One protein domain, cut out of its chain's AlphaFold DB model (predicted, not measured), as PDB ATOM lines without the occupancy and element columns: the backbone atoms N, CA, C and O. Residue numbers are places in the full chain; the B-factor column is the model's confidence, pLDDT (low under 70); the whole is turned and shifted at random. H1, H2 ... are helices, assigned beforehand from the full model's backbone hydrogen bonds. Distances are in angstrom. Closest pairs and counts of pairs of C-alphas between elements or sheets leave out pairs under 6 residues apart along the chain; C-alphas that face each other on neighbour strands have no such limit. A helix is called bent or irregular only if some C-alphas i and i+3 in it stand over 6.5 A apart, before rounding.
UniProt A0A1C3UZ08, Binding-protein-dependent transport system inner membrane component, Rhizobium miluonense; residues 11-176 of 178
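What this domain is: This is residues 11 to 176 of the 178 residues of the protein "Binding-protein-dependent transport system inner membrane component" of Rhizobium miluonense (UniProt A0A1C3UZ08). Three long helices, H1, H4 and H6, run lengthwise in a loose zigzag, H4 between the other two, with a small hairpin of H2 and H3 as a head at one end. H1 makes the length, its residues 11 to 38 sticking out; H5 sits in a free loop, residues 122 to 139. The printed part has 166 residues with six named helices, H1 to H6 in chain order, and is all helix and extended: radius of gyration of the C-alphas 26.4 A, spans 94 by 33 by 29 A.

How they stand to each other: Start at H1, residues 11 to 65; its residues 43 to 61 alone touch H4, residues 94 to 121, closest at the C-alphas of Val 58 and Pro 96, 5.8 A apart. They run opposite ways at a shallow tilt of 14 degrees. Look next at H6, residues 142 to 174, assigned as one helix by its hydrogen bonds but bent: C-alphas 162 and 165 are 6.9 A apart, and its arms H6a, residues 142 to 162, and H6b, residues 165 to 174, stand at a steep tilt of 47 degrees. H6a is close to H4 but not clearly touching, the closest C-alphas, of Met 120 and Leu 145, being 7.6 A apart. H6b touches residues 94 to 98 of H4 alone, closest at the C-alphas of Gly 95 and Gly 170, 5.1 A apart. H2, residues 68 to 76, and H3, residues 81 to 92, form a hairpin and only just touch, with 3 pairs of C-alphas within 8 A, the closest those of Ala 74 and Ile 84 at 7.0 A. H5, residues 129 to 135, touches no helix. Each O i to N i+4 pair is within hydrogen-bond range in H2, against 49 of 51 in H1, 5 of 8 in H3, 22 of 24 in H4, 15 of 17 in H6a, 5 of 6 in H6b and 1 of 3 in H5, where 1 of 4 O i to N i+3 pairs is.

Where its parts are: Find C-alpha 11 at (7.597, -90.732, -3.152); from there H1 runs 79.5 A to C-alpha 65. H4 is 40.4 A long and H6a 30.9 A; H6b ends at C-alpha 174, (17.981, -16.877, -18.998).

The domain as a whole: The C-alphas farthest apart, of Ala 11 and Asp 77, are 95.2 A apart. The printed part has no cut and no long link. Under pLDDT 70 are 67 residues, among them 112 to 142.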
ATOM      1  N   ALA A  11       8.694 -90.855  -2.189       60.28
ATOM      2  CA  ALA A  11       7.597 -90.732  -3.152       60.28
ATOM      3  C   ALA A  11       6.566 -89.658  -2.747       60.28
ATOM      4  O   ALA A  11       6.030 -88.951  -3.597       60.28
ATOM      5  N   GLU A  12       6.313 -89.495  -1.446       62.94
ATOM      6  CA  GLU A  12       5.416 -88.460  -0.922       62.94
ATOM      7  C   GLU A  12       6.041 -87.054  -1.016       62.94
ATOM      8  O   GLU A  12       5.350 -86.084  -1.335       62.94
ATOM      9  N   TYR A  13       7.362 -86.936  -0.820       57.12
ATOM     10  CA  TYR A  13       8.102 -85.689  -1.044       57.12
ATOM     11  C   TYR A  13       8.181 -85.312  -2.531       57.12
ATOM     12  O   TYR A  13       7.999 -84.138  -2.855       57.12
ATOM     13  N   GLU A  14       8.398 -86.272  -3.435       60.19
ATOM     14  CA  GLU A  14       8.397 -86.039  -4.890       60.19
ATOM     15  C   GLU A  14       7.017 -85.603  -5.395       60.19
ATOM     16  O   GLU A  14       6.909 -84.582  -6.076       60.19
ATOM     17  N   ALA A  15       5.945 -86.281  -4.970       61.81
ATOM     18  CA  ALA A  15       4.577 -85.896  -5.317       61.81
ATOM     19  C   ALA A  15       4.209 -84.498  -4.780       61.81
ATOM     20  O   ALA A  15       3.500 -83.727  -5.433       61.81
ATOM     21  N   ARG A  16       4.724 -84.118  -3.601       60.62
ATOM     22  CA  ARG A  16       4.519 -82.779  -3.022       60.62
ATOM     23  C   ARG A  16       5.345 -81.699  -3.728       60.62
ATOM     24  O   ARG A  16       4.886 -80.559  -3.819       60.62
ATOM     25  N   ALA A  17       6.520 -82.040  -4.255       61.00
ATOM     26  CA  ALA A  17       7.340 -81.147  -5.073       61.00
ATOM     27  C   ALA A  17       6.708 -80.881  -6.451       61.00
ATOM     28  O   ALA A  17       6.654 -79.724  -6.871       61.00
ATOM     29  N   GLU A  18       6.155 -81.904  -7.111       65.88
ATOM     30  CA  GLU A  18       5.378 -81.737  -8.350       65.88
ATOM     31  C   GLU A  18       4.110 -80.905  -8.126       65.88
ATOM     32  O   GLU A  18       3.847 -79.966  -8.880       65.88
ATOM     33  N   ASN A  19       3.365 -81.163  -7.047       68.81
ATOM     34  CA  ASN A  19       2.150 -80.405  -6.739       68.81
ATOM     35  C   ASN A  19       2.452 -78.915  -6.459       68.81
ATOM     36  O   ASN A  19       1.750 -78.017  -6.929       68.81
ATOM     37  N   ASN A  20       3.567 -78.623  -5.778       70.06
ATOM     38  CA  ASN A  20       4.032 -77.251  -5.553       70.06
ATOM     39  C   ASN A  20       4.579 -76.580  -6.827       70.06
ATOM     40  O   ASN A  20       4.557 -75.352  -6.929       70.06
ATOM     41  N   LEU A  21       5.027 -77.346  -7.828       71.94
ATOM     42  CA  LEU A  21       5.537 -76.807  -9.092       71.94
ATOM     43  C   LEU A  21       4.446 -76.069  -9.881       71.94
ATOM     44  O   LEU A  21       4.719 -75.035 -10.496       71.94
ATOM     45  N   HIS A  22       3.201 -76.553  -9.834       75.31
ATOM     46  CA  HIS A  22       2.053 -75.872 -10.441       75.31
ATOM     47  C   HIS A  22       1.788 -74.512  -9.783       75.31
ATOM     48  O   HIS A  22       1.558 -73.520 -10.480       75.31
ATOM     49  N   ILE A  23       1.913 -74.444  -8.455       71.44
ATOM     50  CA  ILE A  23       1.743 -73.217  -7.669       71.44
ATOM     51  C   ILE A  23       2.869 -72.221  -7.981       71.44
ATOM     52  O   ILE A  23       2.604 -71.055  -8.267       71.44
ATOM     53  N   LEU A  24       4.124 -72.676  -8.024       72.62
ATOM     54  CA  LEU A  24       5.277 -71.830  -8.357       72.62
ATOM     55  C   LEU A  24       5.214 -71.293  -9.794       72.62
ATOM     56  O   LEU A  24       5.531 -70.127 -10.040       72.62
ATOM     57  N   ARG A  25       4.753 -72.107 -10.753       78.69
ATOM     58  CA  ARG A  25       4.519 -71.669 -12.138       78.69
ATOM     59  C   ARG A  25       3.410 -70.620 -12.215       78.69
ATOM     60  O   ARG A  25       3.587 -69.625 -12.915       78.69
ATOM     61  N   ALA A  26       2.316 -70.800 -11.473       70.19
ATOM     62  CA  ALA A  26       1.228 -69.828 -11.398       70.19
ATOM     63  C   ALA A  26       1.691 -68.494 -10.789       70.19
ATOM     64  O   ALA A  26       1.453 -67.443 -11.379       70.19
ATOM     65  N   VAL A  27       2.443 -68.522  -9.684       68.94
ATOM     66  CA  VAL A  27       3.023 -67.319  -9.055       68.94
ATOM     67  C   VAL A  27       3.992 -66.598 -10.003       68.94
ATOM     68  O   VAL A  27       3.926 -65.381 -10.138       68.94
ATOM     69  N   ALA A  28       4.836 -67.322 -10.744       70.75
ATOM     70  CA  ALA A  28       5.752 -66.724 -11.722       70.75
ATOM     71  C   ALA A  28       5.046 -66.147 -12.968       70.75
ATOM     72  O   ALA A  28       5.583 -65.277 -13.664       70.75
ATOM     73  N   VAL A  29       3.863 -66.659 -13.312       75.25
ATOM     74  CA  VAL A  29       3.006 -66.085 -14.360       75.25
ATOM     75  C   VAL A  29       2.313 -64.831 -13.835       75.25
ATOM     76  O   VAL A  29       2.331 -63.811 -14.521       75.25
ATOM     77  N   LEU A  30       1.801 -64.871 -12.605       69.69
ATOM     78  CA  LEU A  30       1.211 -63.718 -11.933       69.69
ATOM     79  C   LEU A  30       2.222 -62.576 -11.762       69.69
ATOM     80  O   LEU A  30       1.882 -61.451 -12.104       69.69
ATOM     81  N   ASP A  31       3.473 -62.843 -11.368       73.31
ATOM     82  CA  ASP A  31       4.519 -61.805 -11.264       73.31
ATOM     83  C   ASP A  31       4.838 -61.175 -12.629       73.31
ATOM     84  O   ASP A  31       4.990 -59.958 -12.761       73.31
ATOM     85  N   ARG A  32       4.862 -61.987 -13.695       67.81
ATOM     86  CA  ARG A  32       5.047 -61.488 -15.067       67.81
ATOM     87  C   ARG A  32       3.882 -60.631 -15.540       67.81
ATOM     88  O   ARG A  32       4.123 -59.624 -16.204       67.81
ATOM     89  N   ILE A  33       2.647 -61.021 -15.229       66.44
ATOM     90  CA  ILE A  33       1.438 -60.267 -15.580       66.44
ATOM     91  C   ILE A  33       1.375 -58.971 -14.769       66.44
ATOM     92  O   ILE A  33       1.144 -57.916 -15.355       66.44
ATOM     93  N   ALA A  34       1.668 -59.024 -13.468       63.69
ATOM     94  CA  ALA A  34       1.710 -57.867 -12.579       63.69
ATOM     95  C   ALA A  34       2.757 -56.841 -13.038       63.69
ATOM     96  O   ALA A  34       2.420 -55.674 -13.229       63.69
ATOM     97  N   LYS A  35       3.990 -57.267 -13.352       62.88
ATOM     98  CA  LYS A  35       5.015 -56.381 -13.940       62.88
ATOM     99  C   LYS A  35       4.588 -55.778 -15.276       62.88
ATOM    100  O   LYS A  35       4.855 -54.603 -15.524       62.88
ATOM    101  N   LYS A  36       3.913 -56.553 -16.134       62.25
ATOM    102  CA  LYS A  36       3.393 -56.056 -17.418       62.25
ATOM    103  C   LYS A  36       2.303 -55.002 -17.224       62.25
ATOM    104  O   LYS A  36       2.343 -53.980 -17.905       62.25
ATOM    105  N   LEU A  37       1.364 -55.237 -16.305       61.50
ATOM    106  CA  LEU A  37       0.294 -54.289 -15.983       61.50
ATOM    107  C   LEU A  37       0.855 -53.005 -15.360       61.50
ATOM    108  O   LEU A  37       0.442 -51.914 -15.744       61.50
ATOM    109  N   GLN A  38       1.828 -53.132 -14.456       60.19
ATOM    110  CA  GLN A  38       2.426 -52.002 -13.744       60.19
ATOM    111  C   GLN A  38       3.315 -51.126 -14.644       60.19
ATOM    112  O   GLN A  38       3.341 -49.911 -14.475       60.19
ATOM    113  N   CYS A  39       3.987 -51.703 -15.649       62.72
ATOM    114  CA  CYS A  39       4.701 -50.922 -16.668       62.72
ATOM    115  C   CYS A  39       3.754 -50.156 -17.603       62.72
ATOM    116  O   CYS A  39       4.061 -49.032 -17.995       62.72
ATOM    117  N   MET A  40       2.607 -50.744 -17.966       66.12
ATOM    118  CA  MET A  40       1.690 -50.141 -18.938       66.12
ATOM    119  C   MET A  40       0.966 -48.910 -18.377       66.12
ATOM    120  O   MET A  40       0.798 -47.918 -19.083       66.12
ATOM    121  N   SER A  41       0.578 -48.937 -17.099       65.12
ATOM    122  CA  SER A  41      -0.034 -47.784 -16.427       65.12
ATOM    123  C   SER A  41       0.978 -46.680 -16.111       65.12
ATOM    124  O   SER A  41       0.664 -45.502 -16.281       65.12
ATOM    125  N   ALA A  42       2.203 -47.036 -15.710       69.12
ATOM    126  CA  ALA A  42       3.260 -46.070 -15.419       69.12
ATOM    127  C   ALA A  42       3.705 -45.285 -16.666       69.12
ATOM    128  O   ALA A  42       3.880 -44.070 -16.587       69.12
ATOM    129  N   ASP A  43       3.827 -45.946 -17.823       71.38
ATOM    130  CA  ASP A  43       4.182 -45.283 -19.086       71.38
ATOM    131  C   ASP A  43       3.088 -44.302 -19.540       71.38
ATOM    132  O   ASP A  43       3.380 -43.166 -19.920       71.38
ATOM    133  N   LEU A  44       1.813 -44.693 -19.420       77.25
ATOM    134  CA  LEU A  44       0.684 -43.806 -19.711       77.25
ATOM    135  C   LEU A  44       0.678 -42.580 -18.792       77.25
ATOM    136  O   LEU A  44       0.592 -41.454 -19.282       77.25
ATOM    137  N   LEU A  45       0.821 -42.774 -17.478       79.75
ATOM    138  CA  LEU A  45       0.878 -41.672 -16.513       79.75
ATOM    139  C   LEU A  45       2.048 -40.724 -16.800       79.75
ATOM    140  O   LEU A  45       1.861 -39.508 -16.817       79.75
ATOM    141  N   ALA A  46       3.231 -41.258 -17.097       77.69
ATOM    142  CA  ALA A  46       4.401 -40.452 -17.427       77.69
ATOM    143  C   ALA A  46       4.180 -39.609 -18.697       77.69
ATOM    144  O   ALA A  46       4.541 -38.432 -18.731       77.69
ATOM    145  N   ARG A  47       3.523 -40.158 -19.729       79.75
ATOM    146  CA  ARG A  47       3.151 -39.393 -20.935       79.75
ATOM    147  C   ARG A  47       2.183 -38.257 -20.614       79.75
ATOM    148  O   ARG A  47       2.408 -37.137 -21.068       79.75
ATOM    149  N   TYR A  48       1.153 -38.516 -19.810       83.62
ATOM    150  CA  TYR A  48       0.212 -37.475 -19.390       83.62
ATOM    151  C   TYR A  48       0.908 -36.363 -18.599       83.62
ATOM    152  O   TYR A  48       0.644 -35.182 -18.841       83.62
ATOM    153  N   LEU A  49       1.841 -36.718 -17.712       83.94
ATOM    154  CA  LEU A  49       2.630 -35.749 -16.955       83.94
ATOM    155  C   LEU A  49       3.503 -34.890 -17.868       83.94
ATOM    156  O   LEU A  49       3.510 -33.673 -17.708       83.94
ATOM    157  N   VAL A  50       4.180 -35.477 -18.859       82.62
ATOM    158  CA  VAL A  50       5.014 -34.714 -19.800       82.62
ATOM    159  C   VAL A  50       4.185 -33.756 -20.652       82.62
ATOM    160  O   VAL A  50       4.594 -32.610 -20.828       82.62
ATOM    161  N   VAL A  51       3.010 -34.168 -21.131       84.75
ATOM    162  CA  VAL A  51       2.115 -33.274 -21.891       84.75
ATOM    163  C   VAL A  51       1.622 -32.123 -21.011       84.75
ATOM    164  O   VAL A  51       1.703 -30.962 -21.409       84.75
ATOM    165  N   SER A  52       1.175 -32.430 -19.793       86.56
ATOM    166  CA  SER A  52       0.649 -31.434 -18.849       86.56
ATOM    167  C   SER A  52       1.727 -30.439 -18.420       86.56
ATOM    168  O   SER A  52       1.531 -29.224 -18.472       86.56
ATOM    169  N   PHE A  53       2.905 -30.949 -18.062       85.19
ATOM    170  CA  PHE A  53       4.069 -30.145 -17.709       85.19
ATOM    171  C   PHE A  53       4.573 -29.319 -18.893       85.19
ATOM    172  O   PHE A  53       4.985 -28.176 -18.727       85.19
ATOM    173  N   GLY A  54       4.484 -29.866 -20.102       84.12
ATOM    174  CA  GLY A  54       4.830 -29.179 -21.332       84.12
ATOM    175  C   GLY A  54       3.989 -27.940 -21.600       84.12
ATOM    176  O   GLY A  54       4.531 -26.863 -21.845       84.12
ATOM    177  N   ILE A  55       2.667 -28.077 -21.492       85.50
ATOM    178  CA  ILE A  55       1.727 -26.956 -21.620       85.50
ATOM    179  C   ILE A  55       2.002 -25.915 -20.531       85.50
ATOM    180  O   ILE A  55       2.046 -24.716 -20.809       85.50
ATOM    181  N   PHE A  56       2.243 -26.367 -19.298       87.50
ATOM    182  CA  PHE A  56       2.587 -25.484 -18.189       87.50
ATOM    183  C   PHE A  56       3.884 -24.700 -18.446       87.50
ATOM    184  O   PHE A  56       3.890 -23.480 -18.295       87.50
ATOM    185  N   LEU A  57       4.958 -25.361 -18.888       84.06
ATOM    186  CA  LEU A  57       6.243 -24.728 -19.207       84.06
ATOM    187  C   LEU A  57       6.115 -23.676 -20.310       84.06
ATOM    188  O   LEU A  57       6.644 -22.574 -20.183       84.06
ATOM    189  N   VAL A  58       5.402 -24.011 -21.386       84.50
ATOM    190  CA  VAL A  58       5.122 -23.094 -22.498       84.50
ATOM    191  C   VAL A  58       4.371 -21.870 -21.986       84.50
ATOM    192  O   VAL A  58       4.761 -20.745 -22.287       84.50
ATOM    193  N   ARG A  59       3.347 -22.065 -21.150       83.44
ATOM    194  CA  ARG A  59       2.584 -20.961 -20.563       83.44
ATOM    195  C   ARG A  59       3.447 -20.075 -19.659       83.44
ATOM    196  O   ARG A  59       3.386 -18.858 -19.785       83.44
ATOM    197  N   GLN A  60       4.261 -20.662 -18.781       82.31
ATOM    198  CA  GLN A  60       5.162 -19.917 -17.890       82.31
ATOM    199  C   GLN A  60       6.183 -19.083 -18.670       82.31
ATOM    200  O   GLN A  60       6.459 -17.932 -18.330       82.31
ATOM    201  N   TYR A  61       6.728 -19.643 -19.747       82.06
ATOM    202  CA  TYR A  61       7.689 -18.932 -20.576       82.06
ATOM    203  C   TYR A  61       7.033 -17.810 -21.385       82.06
ATOM    204  O   TYR A  61       7.578 -16.710 -21.452       82.06
ATOM    205  N   ALA A  62       5.848 -18.062 -21.951       80.12
ATOM    206  CA  ALA A  62       5.088 -17.059 -22.689       80.12
ATOM    207  C   ALA A  62       4.774 -15.839 -21.809       80.12
ATOM    208  O   ALA A  62       5.084 -14.722 -22.204       80.12
ATOM    209  N   LEU A  63       4.276 -16.061 -20.586       78.19
ATOM    210  CA  LEU A  63       3.940 -14.985 -19.643       78.19
ATOM    211  C   LEU A  63       5.157 -14.172 -19.169       78.19
ATOM    212  O   LEU A  63       5.014 -13.013 -18.805       78.19
ATOM    213  N   SER A  64       6.350 -14.769 -19.132       77.88
ATOM    214  CA  SER A  64       7.561 -14.114 -18.607       77.88
ATOM    215  C   SER A  64       8.462 -13.501 -19.682       77.88
ATOM    216  O   SER A  64       9.322 -12.668 -19.372       77.88
ATOM    217  N   SER A  65       8.324 -13.941 -20.934       73.75
ATOM    218  CA  SER A  65       9.206 -13.542 -22.039       73.75
ATOM    219  C   SER A  65       8.515 -12.713 -23.115       73.75
ATOM    220  O   SER A  65       9.218 -12.067 -23.887       73.75
ATOM    221  N   ILE A  66       7.181 -12.718 -23.182       79.75
ATOM    222  CA  ILE A  66       6.414 -11.965 -24.176       79.75
ATOM    223  C   ILE A  66       5.626 -10.875 -23.436       79.75
ATOM    224  O   ILE A  66       4.612 -11.192 -22.821       79.75
ATOM    225  N   PRO A  67       6.092  -9.615 -23.444       81.62
ATOM    226  CA  PRO A  67       5.315  -8.510 -22.900       81.62
ATOM    227  C   PRO A  67       4.112  -8.220 -23.805       81.62
ATOM    228  O   PRO A  67       4.255  -8.159 -25.029       81.62
ATOM    229  N   ASP A  68       2.940  -8.018 -23.199       81.81
ATOM    230  CA  ASP A  68       1.681  -7.778 -23.920       81.81
ATOM    231  C   ASP A  68       1.753  -6.528 -24.814       81.81
ATOM    232  O   ASP A  68       1.219  -6.523 -25.923       81.81
ATOM    233  N   GLU A  69       2.527  -5.522 -24.398       84.25
ATOM    234  CA  GLU A  69       2.812  -4.287 -25.144       84.25
ATOM    235  C   GLU A  69       3.362  -4.562 -26.554       84.25
ATOM    236  O   GLU A  69       3.048  -3.867 -27.519       84.25
ATOM    237  N   LEU A  70       4.178  -5.612 -26.691       83.88
ATOM    238  CA  LEU A  70       4.837  -5.979 -27.944       83.88
ATOM    239  C   LEU A  70       3.856  -6.650 -28.915       83.88
ATOM    240  O   LEU A  70       3.988  -6.519 -30.133       83.88
ATOM    241  N   LEU A  71       2.849  -7.344 -28.377       84.06
ATOM    242  CA  LEU A  71       1.747  -7.913 -29.150       84.06
ATOM    243  C   LEU A  71       0.746  -6.827 -29.559       84.06
ATOM    244  O   LEU A  71       0.274  -6.835 -30.695       84.06
ATOM    245  N   GLU A  72       0.449  -5.877 -28.670       84.25
ATOM    246  CA  GLU A  72      -0.420  -4.737 -28.974       84.25
ATOM    247  C   GLU A  72       0.188  -3.821 -30.035       84.25
ATOM    248  O   GLU A  72      -0.507  -3.477 -30.989       84.25
ATOM    249  N   ALA A  73       1.487  -3.512 -29.954       86.44
ATOM    250  CA  ALA A  73       2.183  -2.740 -30.981       86.44
ATOM    251  C   ALA A  73       2.079  -3.405 -32.365       86.44
ATOM    252  O   ALA A  73       1.711  -2.757 -33.342       86.44
ATOM    253  N   ALA A  74       2.291  -4.724 -32.442       85.12
ATOM    254  CA  ALA A  74       2.169  -5.459 -33.699       85.12
ATOM    255  C   ALA A  74       0.734  -5.451 -34.268       85.12
ATOM    256  O   ALA A  74       0.555  -5.439 -35.488       85.12
ATOM    257  N   ARG A  75      -0.295  -5.435 -33.406       88.50
ATOM    258  CA  ARG A  75      -1.698  -5.289 -33.835       88.50
ATOM    259  C   ARG A  75      -2.010  -3.874 -34.312       88.50
ATOM    260  O   ARG A  75      -2.735  -3.726 -35.292       88.50
ATOM    261  N   VAL A  76      -1.461  -2.851 -33.654       90.25
ATOM    262  CA  VAL A  76      -1.578  -1.445 -34.082       90.25
ATOM    263  C   VAL A  76      -0.911  -1.235 -35.447       90.25
ATOM    264  O   VAL A  76      -1.473  -0.542 -36.291       90.25
ATOM    265  N   ASP A  77       0.199  -1.930 -35.715       87.69
ATOM    266  CA  ASP A  77       0.878  -1.963 -37.021       87.69
ATOM    267  C   ASP A  77       0.113  -2.762 -38.104       87.69
ATOM    268  O   ASP A  77       0.574  -2.896 -39.240       87.69
ATOM    269  N   GLY A  78      -1.067  -3.304 -37.782       88.81
ATOM    270  CA  GLY A  78      -1.923  -4.029 -38.722       88.81
ATOM    271  C   GLY A  78      -1.445  -5.446 -39.054       88.81
ATOM    272  O   GLY A  78      -1.934  -6.048 -40.015       88.81
ATOM    273  N   ALA A  79      -0.507  -6.008 -38.289       88.50
ATOM    274  CA  ALA A  79      -0.087  -7.389 -38.489       88.50
ATOM    275  C   ALA A  79      -1.214  -8.359 -38.093       88.50
ATOM    276  O   ALA A  79      -1.788  -8.277 -37.009       88.50
ATOM    277  N   GLY A  80      -1.524  -9.319 -38.970       88.88
ATOM    278  CA  GLY A  80      -2.494 -10.372 -38.662       88.88
ATOM    279  C   GLY A  80      -1.983 -11.337 -37.583       88.88
ATOM    280  O   GLY A  80      -0.786 -11.615 -37.513       88.88
ATOM    281  N   GLU A  81      -2.888 -11.922 -36.795       87.38
ATOM    282  CA  GLU A  81      -2.538 -12.775 -35.641       87.38
ATOM    283  C   GLU A  81      -1.638 -13.969 -36.024       87.38
ATOM    284  O   GLU A  81      -0.710 -14.332 -35.302       87.38
ATOM    285  N   TRP A  82      -1.842 -14.539 -37.218       91.06
ATOM    286  CA  TRP A  82      -0.983 -15.595 -37.764       91.06
ATOM    287  C   TRP A  82       0.452 -15.122 -38.010       91.06
ATOM    288  O   TRP A  82       1.404 -15.857 -37.748       91.06
ATOM    289  N   TRP A  83       0.623 -13.892 -38.493       91.44
ATOM    290  CA  TRP A  83       1.944 -13.311 -38.709       91.44
ATOM    291  C   TRP A  83       2.653 -13.084 -37.375       91.44
ATOM    292  O   TRP A  83       3.802 -13.496 -37.219       91.44
ATOM    293  N   ILE A  84       1.947 -12.521 -36.389       86.69
ATOM    294  CA  ILE A  84       2.464 -12.298 -35.032       86.69
ATOM    295  C   ILE A  84       2.910 -13.630 -34.414       86.69
ATOM    296  O   ILE A  84       4.026 -13.742 -33.900       86.69
ATOM    297  N   PHE A  85       2.093 -14.678 -34.537       87.31
ATOM    298  CA  PHE A  85       2.421 -15.995 -34.004       87.31
ATOM    299  C   PHE A  85       3.711 -16.572 -34.604       87.31
ATOM    300  O   PHE A  85       4.634 -16.923 -33.869       87.31
ATOM    301  N   PHE A  86       3.818 -16.661 -35.932       90.00
ATOM    302  CA  PHE A  86       4.975 -17.299 -36.570       90.00
ATOM    303  C   PHE A  86       6.246 -16.444 -36.528       90.00
ATOM    304  O   PHE A  86       7.349 -16.991 -36.487       90.00
ATOM    305  N   ARG A  87       6.110 -15.116 -36.567       86.25
ATOM    306  CA  ARG A  87       7.241 -14.188 -36.710       86.25
ATOM    307  C   ARG A  87       7.781 -13.690 -35.372       86.25
ATOM    308  O   ARG A  87       8.977 -13.438 -35.280       86.25
ATOM    309  N   ILE A  88       6.922 -13.556 -34.362       84.38
ATOM    310  CA  ILE A  88       7.280 -12.991 -33.053       84.38
ATOM    311  C   ILE A  88       7.246 -14.090 -31.993       84.38
ATOM    312  O   ILE A  88       8.276 -14.413 -31.402       84.38
ATOM    313  N   VAL A  89       6.090 -14.726 -31.793       84.69
ATOM    314  CA  VAL A  89       5.890 -15.683 -30.691       84.69
ATOM    315  C   VAL A  89       6.746 -16.940 -30.876       84.69
ATOM    316  O   VAL A  89       7.521 -17.304 -29.995       84.69
ATOM    317  N   LEU A  90       6.673 -17.598 -32.032       84.75
ATOM    318  CA  LEU A  90       7.356 -18.868 -32.291       84.75
ATOM    319  C   LEU A  90       8.891 -18.826 -32.088       84.75
ATOM    320  O   LEU A  90       9.410 -19.718 -31.408       84.75
ATOM    321  N   PRO A  91       9.650 -17.837 -32.610       82.38
ATOM    322  CA  PRO A  91      11.094 -17.772 -32.376       82.38
ATOM    323  C   PRO A  91      11.466 -17.457 -30.922       82.38
ATOM    324  O   PRO A  91      12.498 -17.944 -30.449       82.38
ATOM    325  N   LEU A  92      10.634 -16.705 -30.190       80.50
ATOM    326  CA  LEU A  92      10.806 -16.479 -28.749       80.50
ATOM    327  C   LEU A  92      10.604 -17.781 -27.958       80.50
ATOM    328  O   LEU A  92      11.335 -18.059 -27.010       80.50
ATOM    329  N   MET A  93       9.706 -18.652 -28.420       82.88
ATOM    330  CA  MET A  93       9.416 -19.947 -27.795       82.88
ATOM    331  C   MET A  93      10.462 -21.042 -28.075       82.88
ATOM    332  O   MET A  93      10.303 -22.177 -27.619       82.88
ATOM    333  N   ARG A  94      11.581 -20.742 -28.753       80.38
ATOM    334  CA  ARG A  94      12.646 -21.729 -29.049       80.38
ATOM    335  C   ARG A  94      13.198 -22.440 -27.806       80.38
ATOM    336  O   ARG A  94      13.572 -23.608 -27.879       80.38
ATOM    337  N   GLY A  95      13.267 -21.730 -26.678       81.00
ATOM    338  CA  GLY A  95      13.753 -22.247 -25.397       81.00
ATOM    339  C   GLY A  95      12.854 -23.352 -24.832       81.00
ATOM    340  O   GLY A  95      13.301 -24.498 -24.756       81.00
ATOM    341  N   PRO A  96      11.588 -23.050 -24.481       82.50
ATOM    342  CA  PRO A  96      10.661 -24.046 -23.941       82.50
ATOM    343  C   PRO A  96      10.396 -25.204 -24.913       82.50
ATOM    344  O   PRO A  96      10.276 -26.345 -24.468       82.50
ATOM    345  N   ILE A  97      10.387 -24.955 -26.230       84.06
ATOM    346  CA  ILE A  97      10.286 -26.013 -27.251       84.06
ATOM    347  C   ILE A  97      11.482 -26.975 -27.173       84.06
ATOM    348  O   ILE A  97      11.311 -28.189 -27.303       84.06
ATOM    349  N   GLY A  98      12.687 -26.461 -26.910       83.62
ATOM    350  CA  GLY A  98      13.869 -27.281 -26.658       83.62
ATOM    351  C   GLY A  98      13.676 -28.202 -25.452       83.62
ATOM    352  O   GLY A  98      13.809 -29.417 -25.572       83.62
ATOM    353  N   THR A  99      13.282 -27.660 -24.302       82.50
ATOM    354  CA  THR A  99      13.024 -28.466 -23.094       82.50
ATOM    355  C   THR A  99      11.974 -29.550 -23.346       82.50
ATOM    356  O   THR A  99      12.195 -30.720 -23.032       82.50
ATOM    357  N   LEU A 100      10.866 -29.182 -23.990       85.56
ATOM    358  CA  LEU A 100       9.803 -30.102 -24.387       85.56
ATOM    359  C   LEU A 100      10.294 -31.237 -25.279       85.56
ATOM    360  O   LEU A 100       9.922 -32.388 -25.079       85.56
ATOM    361  N   THR A 101      11.153 -30.919 -26.242       85.31
ATOM    362  CA  THR A 101      11.696 -31.901 -27.180       85.31
ATOM    363  C   THR A 101      12.597 -32.915 -26.467       85.31
ATOM    364  O   THR A 101      12.547 -34.095 -26.805       85.31
ATOM    365  N   VAL A 102      13.367 -32.513 -25.444       84.12
ATOM    366  CA  VAL A 102      14.129 -33.471 -24.610       84.12
ATOM    367  C   VAL A 102      13.203 -34.385 -23.838       84.12
ATOM    368  O   VAL A 102      13.393 -35.597 -23.859       84.12
ATOM    369  N   LEU A 103      12.205 -33.816 -23.166       83.31
ATOM    370  CA  LEU A 103      11.263 -34.593 -22.367       83.31
ATOM    371  C   LEU A 103      10.480 -35.580 -23.243       83.31
ATOM    372  O   LEU A 103      10.342 -36.748 -22.888       83.31
ATOM    373  N   ALA A 104      10.033 -35.138 -24.419       83.81
ATOM    374  CA  ALA A 104       9.350 -35.979 -25.393       83.81
ATOM    375  C   ALA A 104      10.258 -37.087 -25.944       83.81
ATOM    376  O   ALA A 104       9.827 -38.235 -26.043       83.81
ATOM    377  N   PHE A 105      11.518 -36.775 -26.259       83.94
ATOM    378  CA  PHE A 105      12.484 -37.779 -26.701       83.94
ATOM    379  C   PHE A 105      12.768 -38.809 -25.613       83.94
ATOM    380  O   PHE A 105      12.758 -40.004 -25.893       83.94
ATOM    381  N   PHE A 106      12.977 -38.365 -24.374       82.25
ATOM    382  CA  PHE A 106      13.216 -39.256 -23.245       82.25
ATOM    383  C   PHE A 106      12.060 -40.248 -23.075       82.25
ATOM    384  O   PHE A 106      12.300 -41.446 -22.953       82.25
ATOM    385  N   GLN A 107      10.815 -39.775 -23.176       78.88
ATOM    386  CA  GLN A 107       9.626 -40.629 -23.131       78.88
ATOM    387  C   GLN A 107       9.522 -41.588 -24.320       78.88
ATOM    388  O   GLN A 107       9.239 -42.771 -24.149       78.88
ATOM    389  N   ALA A 108       9.762 -41.108 -25.540       79.56
ATOM    390  CA  ALA A 108       9.750 -41.971 -26.719       79.56
ATOM    391  C   ALA A 108      10.825 -43.067 -26.616       79.56
ATOM    392  O   ALA A 108      10.595 -44.222 -26.981       79.56
ATOM    393  N   TRP A 109      11.986 -42.711 -26.068       77.62
ATOM    394  CA  TRP A 109      13.101 -43.616 -25.874       77.62
ATOM    395  C   TRP A 109      12.825 -44.669 -24.803       77.62
ATOM    396  O   TRP A 109      13.081 -45.846 -25.042       77.62
ATOM    397  N   THR A 110      12.249 -44.296 -23.655       72.31
ATOM    398  CA  THR A 110      11.879 -45.259 -22.603       72.31
ATOM    399  C   THR A 110      10.817 -46.243 -23.091       72.31
ATOM    400  O   THR A 110      10.934 -47.444 -22.832       72.31
ATOM    401  N   THR A 111       9.843 -45.775 -23.876       73.06
ATOM    402  CA  THR A 111       8.849 -46.635 -24.532       73.06
ATOM    403  C   THR A 111       9.485 -47.602 -25.543       73.06
ATOM    404  O   THR A 111       9.025 -48.735 -25.653       73.06
ATOM    405  N   PHE A 112      10.518 -47.197 -26.291       68.25
ATOM    406  CA  PHE A 112      11.162 -48.034 -27.318       68.25
ATOM    407  C   PHE A 112      12.224 -48.996 -26.756       68.25
ATOM    408  O   PHE A 112      12.355 -50.134 -27.217       68.25
ATOM    409  N   ALA A 113      12.961 -48.566 -25.732       67.00
ATOM    410  CA  ALA A 113      14.031 -49.342 -25.114       67.00
ATOM    411  C   ALA A 113      13.503 -50.636 -24.472       67.00
ATOM    412  O   ALA A 113      14.114 -51.696 -24.614       67.00
ATOM    413  N   TRP A 114      12.333 -50.587 -23.828       60.28
ATOM    414  CA  TRP A 114      11.723 -51.751 -23.175       60.28
ATOM    415  C   TRP A 114      11.391 -52.913 -24.138       60.28
ATOM    416  O   TRP A 114      11.839 -54.038 -23.896       60.28
ATOM    417  N   PRO A 115      10.655 -52.697 -25.249       60.03
ATOM    418  CA  PRO A 115      10.418 -53.712 -26.272       60.03
ATOM    419  C   PRO A 115      11.694 -54.255 -26.903       60.03
ATOM    420  O   PRO A 115      11.721 -55.435 -27.246       60.03
ATOM    421  N   MET A 116      12.730 -53.429 -27.065       57.38
ATOM    422  CA  MET A 116      14.009 -53.847 -27.637       57.38
ATOM    423  C   MET A 116      14.739 -54.823 -26.704       57.38
ATOM    424  O   MET A 116      15.144 -55.894 -27.150       57.38
ATOM    425  N   VAL A 117      14.801 -54.526 -25.401       61.22
ATOM    426  CA  VAL A 117      15.376 -55.432 -24.388       61.22
ATOM    427  C   VAL A 117      14.610 -56.760 -24.337       61.22
ATOM    428  O   VAL A 117      15.214 -57.833 -24.336       61.22
ATOM    429  N   ILE A 118      13.274 -56.709 -24.361       54.38
ATOM    430  CA  ILE A 118      12.431 -57.915 -24.320       54.38
ATOM    431  C   ILE A 118      12.526 -58.722 -25.625       54.38
ATOM    432  O   ILE A 118      12.578 -59.951 -25.572       54.38
ATOM    433  N   ASN A 119      12.552 -58.073 -26.794       52.81
ATOM    434  CA  ASN A 119      12.686 -58.760 -28.084       52.81
ATOM    435  C   ASN A 119      14.077 -59.361 -28.282       52.81
ATOM    436  O   ASN A 119      14.191 -60.416 -28.892       52.81
ATOM    437  N   MET A 120      15.130 -58.742 -27.750       51.94
ATOM    438  CA  MET A 120      16.486 -59.284 -27.859       51.94
ATOM    439  C   MET A 120      16.703 -60.513 -26.979       51.94
ATOM    440  O   MET A 120      17.363 -61.453 -27.413       51.94
ATOM    441  N   ALA A 121      16.065 -60.575 -25.805       48.41
ATOM    442  CA  ALA A 121      15.983 -61.808 -25.018       48.41
ATOM    443  C   ALA A 121      15.122 -62.896 -25.698       48.41
ATOM    444  O   ALA A 121      15.245 -64.078 -25.387       48.41
ATOM    445  N   ARG A 122      14.248 -62.503 -26.633       45.69
ATOM    446  CA  ARG A 122      13.343 -63.370 -27.398       45.69
ATOM    447  C   ARG A 122      13.677 -63.354 -28.887       45.69
ATOM    448  O   ARG A 122      12.778 -63.159 -29.704       45.69
ATOM    449  N   GLY A 123      14.937 -63.566 -29.265       45.50
ATOM    450  CA  GLY A 123      15.266 -63.860 -30.660       45.50
ATOM    451  C   GLY A 123      14.441 -65.059 -31.138       45.50
ATOM    452  O   GLY A 123      14.826 -66.191 -30.891       45.50
ATOM    453  N   LYS A 124      13.268 -64.809 -31.734       40.97
ATOM    454  CA  LYS A 124      12.331 -65.793 -32.293       40.97
ATOM    455  C   LYS A 124      12.273 -67.118 -31.516       40.97
ATOM    456  O   LYS A 124      12.639 -68.159 -32.042       40.97
ATOM    457  N   CYS A 125      11.778 -67.107 -30.287       40.16
ATOM    458  CA  CYS A 125      11.312 -68.345 -29.669       40.16
ATOM    459  C   CYS A 125       9.828 -68.185 -29.374       40.16
ATOM    460  O   CYS A 125       9.414 -67.668 -28.337       40.16
ATOM    461  N   VAL A 126       9.038 -68.614 -30.362       39.59
ATOM    462  CA  VAL A 126       7.753 -69.272 -30.126       39.59
ATOM    463  C   VAL A 126       7.839 -70.092 -28.841       39.59
ATOM    464  O   VAL A 126       8.851 -70.737 -28.561       39.59
ATOM    465  N   LEU A 127       6.760 -70.045 -28.071       46.66
ATOM    466  CA  LEU A 127       6.556 -70.741 -26.803       46.66
ATOM    467  C   LEU A 127       6.955 -72.241 -26.842       46.66
ATOM    468  O   LEU A 127       7.215 -72.816 -25.792       46.66
ATOM    469  N   GLU A 128       7.086 -72.838 -28.032       44.00
ATOM    470  CA  GLU A 128       7.525 -74.218 -28.277       44.00
ATOM    471  C   GLU A 128       9.040 -74.476 -28.126       44.00
ATOM    472  O   GLU A 128       9.427 -75.544 -27.660       44.00
ATOM    473  N   VAL A 129       9.928 -73.518 -28.428       47.34
ATOM    474  CA  VAL A 129      11.395 -73.762 -28.378       47.34
ATOM    475  C   VAL A 129      11.937 -73.740 -26.936       47.34
ATOM    476  O   VAL A 129      12.975 -74.330 -26.636       47.34
ATOM    477  N   GLY A 130      11.199 -73.135 -25.999       45.72
ATOM    478  CA  GLY A 130      11.559 -73.095 -24.578       45.72
ATOM    479  C   GLY A 130      11.477 -74.448 -23.863       45.72
ATOM    480  O   GLY A 130      12.208 -74.647 -22.898       45.72
ATOM    481  N   LEU A 131      10.646 -75.391 -24.332       46.19
ATOM    482  CA  LEU A 131      10.605 -76.747 -23.764       46.19
ATOM    483  C   LEU A 131      11.804 -77.598 -24.215       46.19
ATOM    484  O   LEU A 131      12.309 -78.393 -23.428       46.19
ATOM    485  N   ALA A 132      12.303 -77.390 -25.439       45.78
ATOM    486  CA  ALA A 132      13.483 -78.084 -25.963       45.78
ATOM    487  C   ALA A 132      14.805 -77.562 -25.358       45.78
ATOM    488  O   ALA A 132      15.759 -78.319 -25.201       45.78
ATOM    489  N   LEU A 133      14.857 -76.284 -24.957       49.53
ATOM    490  CA  LEU A 133      16.036 -75.649 -24.347       49.53
ATOM    491  C   LEU A 133      16.242 -75.969 -22.858       49.53
ATOM    492  O   LEU A 133      17.318 -75.706 -22.328       49.53
ATOM    493  N   PHE A 134      15.270 -76.580 -22.175       48.09
ATOM    494  CA  PHE A 134      15.461 -77.041 -20.793       48.09
ATOM    495  C   PHE A 134      16.489 -78.186 -20.665       48.09
ATOM    496  O   PHE A 134      16.860 -78.527 -19.544       48.09
ATOM    497  N   GLN A 135      16.984 -78.748 -21.779       45.69
ATOM    498  CA  GLN A 135      18.051 -79.757 -21.780       45.69
ATOM    499  C   GLN A 135      19.471 -79.216 -22.013       45.69
ATOM    500  O   GLN A 135      20.428 -79.931 -21.727       45.69
ATOM    501  N   THR A 136      19.663 -77.973 -22.468       44.75
ATOM    502  CA  THR A 136      21.014 -77.434 -22.731       44.75
ATOM    503  C   THR A 136      21.098 -75.959 -22.351       44.75
ATOM    504  O   THR A 136      20.356 -75.133 -22.877       44.75
ATOM    505  N   GLY A 137      22.000 -75.651 -21.417       49.31
ATOM    506  CA  GLY A 137      22.135 -74.363 -20.743       49.31
ATOM    507  C   GLY A 137      22.215 -73.132 -21.649       49.31
ATOM    508  O   GLY A 137      22.717 -73.166 -22.769       49.31
ATOM    509  N   PHE A 138      21.721 -72.024 -21.102       52.91
ATOM    510  CA  PHE A 138      21.729 -70.684 -21.678       52.91
ATOM    511  C   PHE A 138      23.112 -70.282 -22.211       52.91
ATOM    512  O   PHE A 138      23.965 -69.823 -21.451       52.91
ATOM    513  N   ILE A 139      23.319 -70.355 -23.523       51.50
ATOM    514  CA  ILE A 139      24.401 -69.612 -24.171       51.50
ATOM    515  C   ILE A 139      23.850 -68.213 -24.441       51.50
ATOM    516  O   ILE A 139      23.197 -67.955 -25.452       51.50
ATOM    517  N   VAL A 140      24.045 -67.313 -23.478       55.84
ATOM    518  CA  VAL A 140      23.799 -65.886 -23.695       55.84
ATOM    519  C   VAL A 140      24.880 -65.394 -24.647       55.84
ATOM    520  O   VAL A 140      26.051 -65.298 -24.284       55.84
ATOM    521  N   ASP A 141      24.483 -65.117 -25.883       61.31
ATOM    522  CA  ASP A 141      25.380 -64.684 -26.948       61.31
ATOM    523  C   ASP A 141      25.795 -63.221 -26.700       61.31
ATOM    524  O   ASP A 141      25.165 -62.266 -27.170       61.31
ATOM    525  N   LEU A 142      26.825 -63.042 -25.865       63.28
ATOM    526  CA  LEU A 142      27.264 -61.746 -25.336       63.28
ATOM    527  C   LEU A 142      27.608 -60.750 -26.457       63.28
ATOM    528  O   LEU A 142      27.432 -59.547 -26.277       63.28
ATOM    529  N   GLY A 143      28.022 -61.247 -27.630       70.94
ATOM    530  CA  GLY A 143      28.280 -60.442 -28.827       70.94
ATOM    531  C   GLY A 143      27.029 -59.773 -29.408       70.94
ATOM    532  O   GLY A 143      27.082 -58.620 -29.830       70.94
ATOM    533  N   ARG A 144      25.870 -60.444 -29.383       62.31
ATOM    534  CA  ARG A 144      24.603 -59.841 -29.837       62.31
ATOM    535  C   ARG A 144      24.082 -58.827 -28.825       62.31
ATOM    536  O   ARG A 144      23.566 -57.781 -29.215       62.31
ATOM    537  N   LEU A 145      24.252 -59.119 -27.535       67.44
ATOM    538  CA  LEU A 145      23.854 -58.226 -26.449       67.44
ATOM    539  C   LEU A 145      24.694 -56.934 -26.436       67.44
ATOM    540  O   LEU A 145      24.151 -55.844 -26.263       67.44
ATOM    541  N   SER A 146      26.007 -57.032 -26.658       72.44
ATOM    542  CA  SER A 146      26.900 -55.868 -26.700       72.44
ATOM    543  C   SER A 146      26.708 -55.025 -27.966       72.44
ATOM    544  O   SER A 146      26.668 -53.798 -27.874       72.44
ATOM    545  N   ALA A 147      26.485 -55.650 -29.129       72.12
ATOM    546  CA  ALA A 147      26.153 -54.941 -30.368       72.12
ATOM    547  C   ALA A 147      24.835 -54.153 -30.250       72.12
ATOM    548  O   ALA A 147      24.732 -53.009 -30.696       72.12
ATOM    549  N   ALA A 148      23.836 -54.737 -29.587       69.25
ATOM    550  CA  ALA A 148      22.578 -54.075 -29.275       69.25
ATOM    551  C   ALA A 148      22.745 -52.849 -28.367       69.25
ATOM    552  O   ALA A 148      22.168 -51.791 -28.632       69.25
ATOM    553  N   ALA A 149      23.542 -52.989 -27.305       72.56
ATOM    554  CA  ALA A 149      23.836 -51.896 -26.388       72.56
ATOM    555  C   ALA A 149      24.569 -50.749 -27.103       72.56
ATOM    556  O   ALA A 149      24.220 -49.585 -26.915       72.56
ATOM    557  N   ALA A 150      25.516 -51.066 -27.993       79.38
ATOM    558  CA  ALA A 150      26.205 -50.069 -28.809       79.38
ATOM    559  C   ALA A 150      25.240 -49.309 -29.739       79.38
ATOM    560  O   ALA A 150      25.295 -48.082 -29.809       79.38
ATOM    561  N   LEU A 151      24.304 -50.005 -30.395       79.94
ATOM    562  CA  LEU A 151      23.303 -49.373 -31.264       79.94
ATOM    563  C   LEU A 151      22.364 -48.432 -30.485       79.94
ATOM    564  O   LEU A 151      22.004 -47.357 -30.965       79.94
ATOM    565  N   SER A 152      22.019 -48.813 -29.255       77.06
ATOM    566  CA  SER A 152      21.223 -48.003 -28.327       77.06
ATOM    567  C   SER A 152      21.942 -46.698 -27.933       77.06
ATOM    568  O   SER A 152      21.347 -45.615 -27.941       77.06
ATOM    569  N   LEU A 153      23.254 -46.770 -27.682       82.88
ATOM    570  CA  LEU A 153      24.078 -45.595 -27.381       82.88
ATOM    571  C   LEU A 153      24.157 -44.618 -28.561       82.88
ATOM    572  O   LEU A 153      24.089 -43.407 -28.352       82.88
ATOM    573  N   ILE A 154      24.234 -45.121 -29.799       86.75
ATOM    574  CA  ILE A 154      24.315 -44.282 -31.007       86.75
ATOM    575  C   ILE A 154      23.106 -43.343 -31.119       86.75
ATOM    576  O   ILE A 154      23.282 -42.146 -31.344       86.75
ATOM    577  N   SER A 155      21.888 -43.850 -30.903       82.62
ATOM    578  CA  SER A 155      20.664 -43.030 -30.944       82.62
ATOM    579  C   SER A 155      20.710 -41.874 -29.935       82.62
ATOM    580  O   SER A 155      20.428 -40.722 -30.274       82.62
ATOM    581  N   SER A 156      21.157 -42.163 -28.708       84.31
ATOM    582  CA  SER A 156      21.301 -41.157 -27.648       84.31
ATOM    583  C   SER A 156      22.330 -40.080 -28.010       84.31
ATOM    584  O   SER A 156      22.084 -38.892 -27.801       84.31
ATOM    585  N   VAL A 157      23.465 -40.478 -28.595       87.44
ATOM    586  CA  VAL A 157      24.532 -39.555 -29.020       87.44
ATOM    587  C   VAL A 157      24.062 -38.639 -30.150       87.44
ATOM    588  O   VAL A 157      24.327 -37.437 -30.104       87.44
ATOM    589  N   ILE A 158      23.332 -39.168 -31.136       87.56
ATOM    590  CA  ILE A 158      22.778 -38.374 -32.243       87.56
ATOM    591  C   ILE A 158      21.801 -37.324 -31.704       87.56
ATOM    592  O   ILE A 158      21.910 -36.144 -32.050       87.56
ATOM    593  N   PHE A 159      20.886 -37.728 -30.817       85.94
ATOM    594  CA  PHE A 159      19.921 -36.810 -30.220       85.94
ATOM    595  C   PHE A 159      20.606 -35.709 -29.405       85.94
ATOM    596  O   PHE A 159      20.347 -34.521 -29.610       85.94
ATOM    597  N   PHE A 160      21.540 -36.079 -28.525       83.12
ATOM    598  CA  PHE A 160      22.282 -35.114 -27.719       83.12
ATOM    599  C   PHE A 160      23.114 -34.158 -28.589       83.12
ATOM    600  O   PHE A 160      23.134 -32.949 -28.349       83.12
ATOM    601  N   GLY A 161      23.744 -34.675 -29.647       86.25
ATOM    602  CA  GLY A 161      24.497 -33.885 -30.618       86.25
ATOM    603  C   GLY A 161      23.638 -32.839 -31.333       86.25
ATOM    604  O   GLY A 161      24.061 -31.687 -31.456       86.25
ATOM    605  N   ALA A 162      22.417 -33.200 -31.741       83.38
ATOM    606  CA  ALA A 162      21.460 -32.261 -32.326       83.38
ATOM    607  C   ALA A 162      21.004 -31.200 -31.309       83.38
ATOM    608  O   ALA A 162      20.861 -30.019 -31.637       83.38
ATOM    609  N   MET A 163      20.826 -31.606 -30.052       79.25
ATOM    610  CA  MET A 163      20.220 -30.772 -29.021       79.25
ATOM    611  C   MET A 163      21.182 -29.798 -28.337       79.25
ATOM    612  O   MET A 163      20.759 -28.737 -27.866       79.25
ATOM    613  N   ARG A 164      22.486 -30.104 -28.333       79.44
ATOM    614  CA  ARG A 164      23.527 -29.308 -27.655       79.44
ATOM    615  C   ARG A 164      23.453 -27.812 -27.984       79.44
ATOM    616  O   ARG A 164      23.637 -26.967 -27.115       79.44
ATOM    617  N   ARG A 165      23.145 -27.464 -29.241       71.12
ATOM    618  CA  ARG A 165      23.122 -26.069 -29.710       71.12
ATOM    619  C   ARG A 165      21.899 -25.305 -29.198       71.12
ATOM    620  O   ARG A 165      21.995 -24.099 -28.989       71.12
ATOM    621  N   ASN A 166      20.776 -25.989 -28.984       69.25
ATOM    622  CA  ASN A 166      19.550 -25.385 -28.461       69.25
ATOM    623  C   ASN A 166      19.654 -25.130 -26.953       69.25
ATOM    624  O   ASN A 166      19.229 -24.074 -26.494       69.25
ATOM    625  N   PHE A 167      20.306 -26.030 -26.207       65.38
ATOM    626  CA  PHE A 167      20.558 -25.846 -24.772       65.38
ATOM    627  C   PHE A 167      21.494 -24.674 -24.482       65.38
ATOM    628  O   PHE A 167      21.153 -23.808 -23.681       65.38
ATOM    629  N   VAL A 168      22.629 -24.583 -25.187       64.69
ATOM    630  CA  VAL A 168      23.599 -23.489 -24.987       64.69
ATOM    631  C   VAL A 168      22.962 -22.118 -25.245       64.69
ATOM    632  O   VAL A 168      23.177 -21.176 -24.489       64.69
ATOM    633  N   LYS A 169      22.105 -22.004 -26.268       61.38
ATOM    634  CA  LYS A 169      21.390 -20.753 -26.568       61.38
ATOM    635  C   LYS A 169      20.207 -20.473 -25.634       61.38
ATOM    636  O   LYS A 169      19.749 -19.333 -25.592       61.38
ATOM    637  N   GLY A 170      19.652 -21.489 -24.973       57.72
ATOM    638  CA  GLY A 170      18.561 -21.348 -24.004       57.72
ATOM    639  C   GLY A 170      19.063 -20.800 -22.669       57.72
ATOM    640  O   GLY A 170      18.547 -19.793 -22.197       57.72
ATOM    641  N   VAL A 171      20.139 -21.388 -22.139       55.69
ATOM    642  CA  VAL A 171      20.778 -20.969 -20.876       55.69
ATOM    643  C   VAL A 171      21.350 -19.549 -20.972       55.69
ATOM    644  O   VAL A 171      21.219 -18.761 -20.039       55.69
ATOM    645  N   ALA A 172      21.906 -19.175 -22.129       54.59
ATOM    646  CA  ALA A 172      22.399 -17.817 -22.356       54.59
ATOM    647  C   ALA A 172      21.288 -16.750 -22.306       54.59
ATOM    648  O   ALA A 172      21.547 -15.624 -21.912       54.59
ATOM    649  N   THR A 173      20.043 -17.087 -22.670       54.00
ATOM    650  CA  THR A 173      18.934 -16.110 -22.667       54.00
ATOM    651  C   THR A 173      18.325 -15.946 -21.267       54.00
ATOM    652  O   THR A 173      17.812 -14.880 -20.949       54.00
ATOM    653  N   SER A 174      18.410 -16.969 -20.403       54.97
ATOM    654  CA  SER A 174      17.981 -16.877 -18.998       54.97
ATOM    655  C   SER A 174      19.015 -16.224 -18.076       54.97
ATOM    656  O   SER A 174      18.636 -15.740 -17.020       54.97
ATOM    657  N   GLY A 175      20.300 -16.214 -18.455       45.50
ATOM    658  CA  GLY A 175      21.380 -15.596 -17.672       45.50
ATOM    659  C   GLY A 175      21.632 -14.110 -17.959       45.50
ATOM    660  O   GLY A 175      22.405 -13.492 -17.246       45.50
ATOM    661  N   MET A 176      21.001 -13.533 -18.988       44.44
ATOM    662  CA  MET A 176      21.145 -12.113 -19.363       44.44
ATOM    663  C   MET A 176      20.051 -11.210 -18.763       44.44
ATOM    664  O   MET A 176      19.848 -10.097 -19.240       44.44
TER     665      MET A 176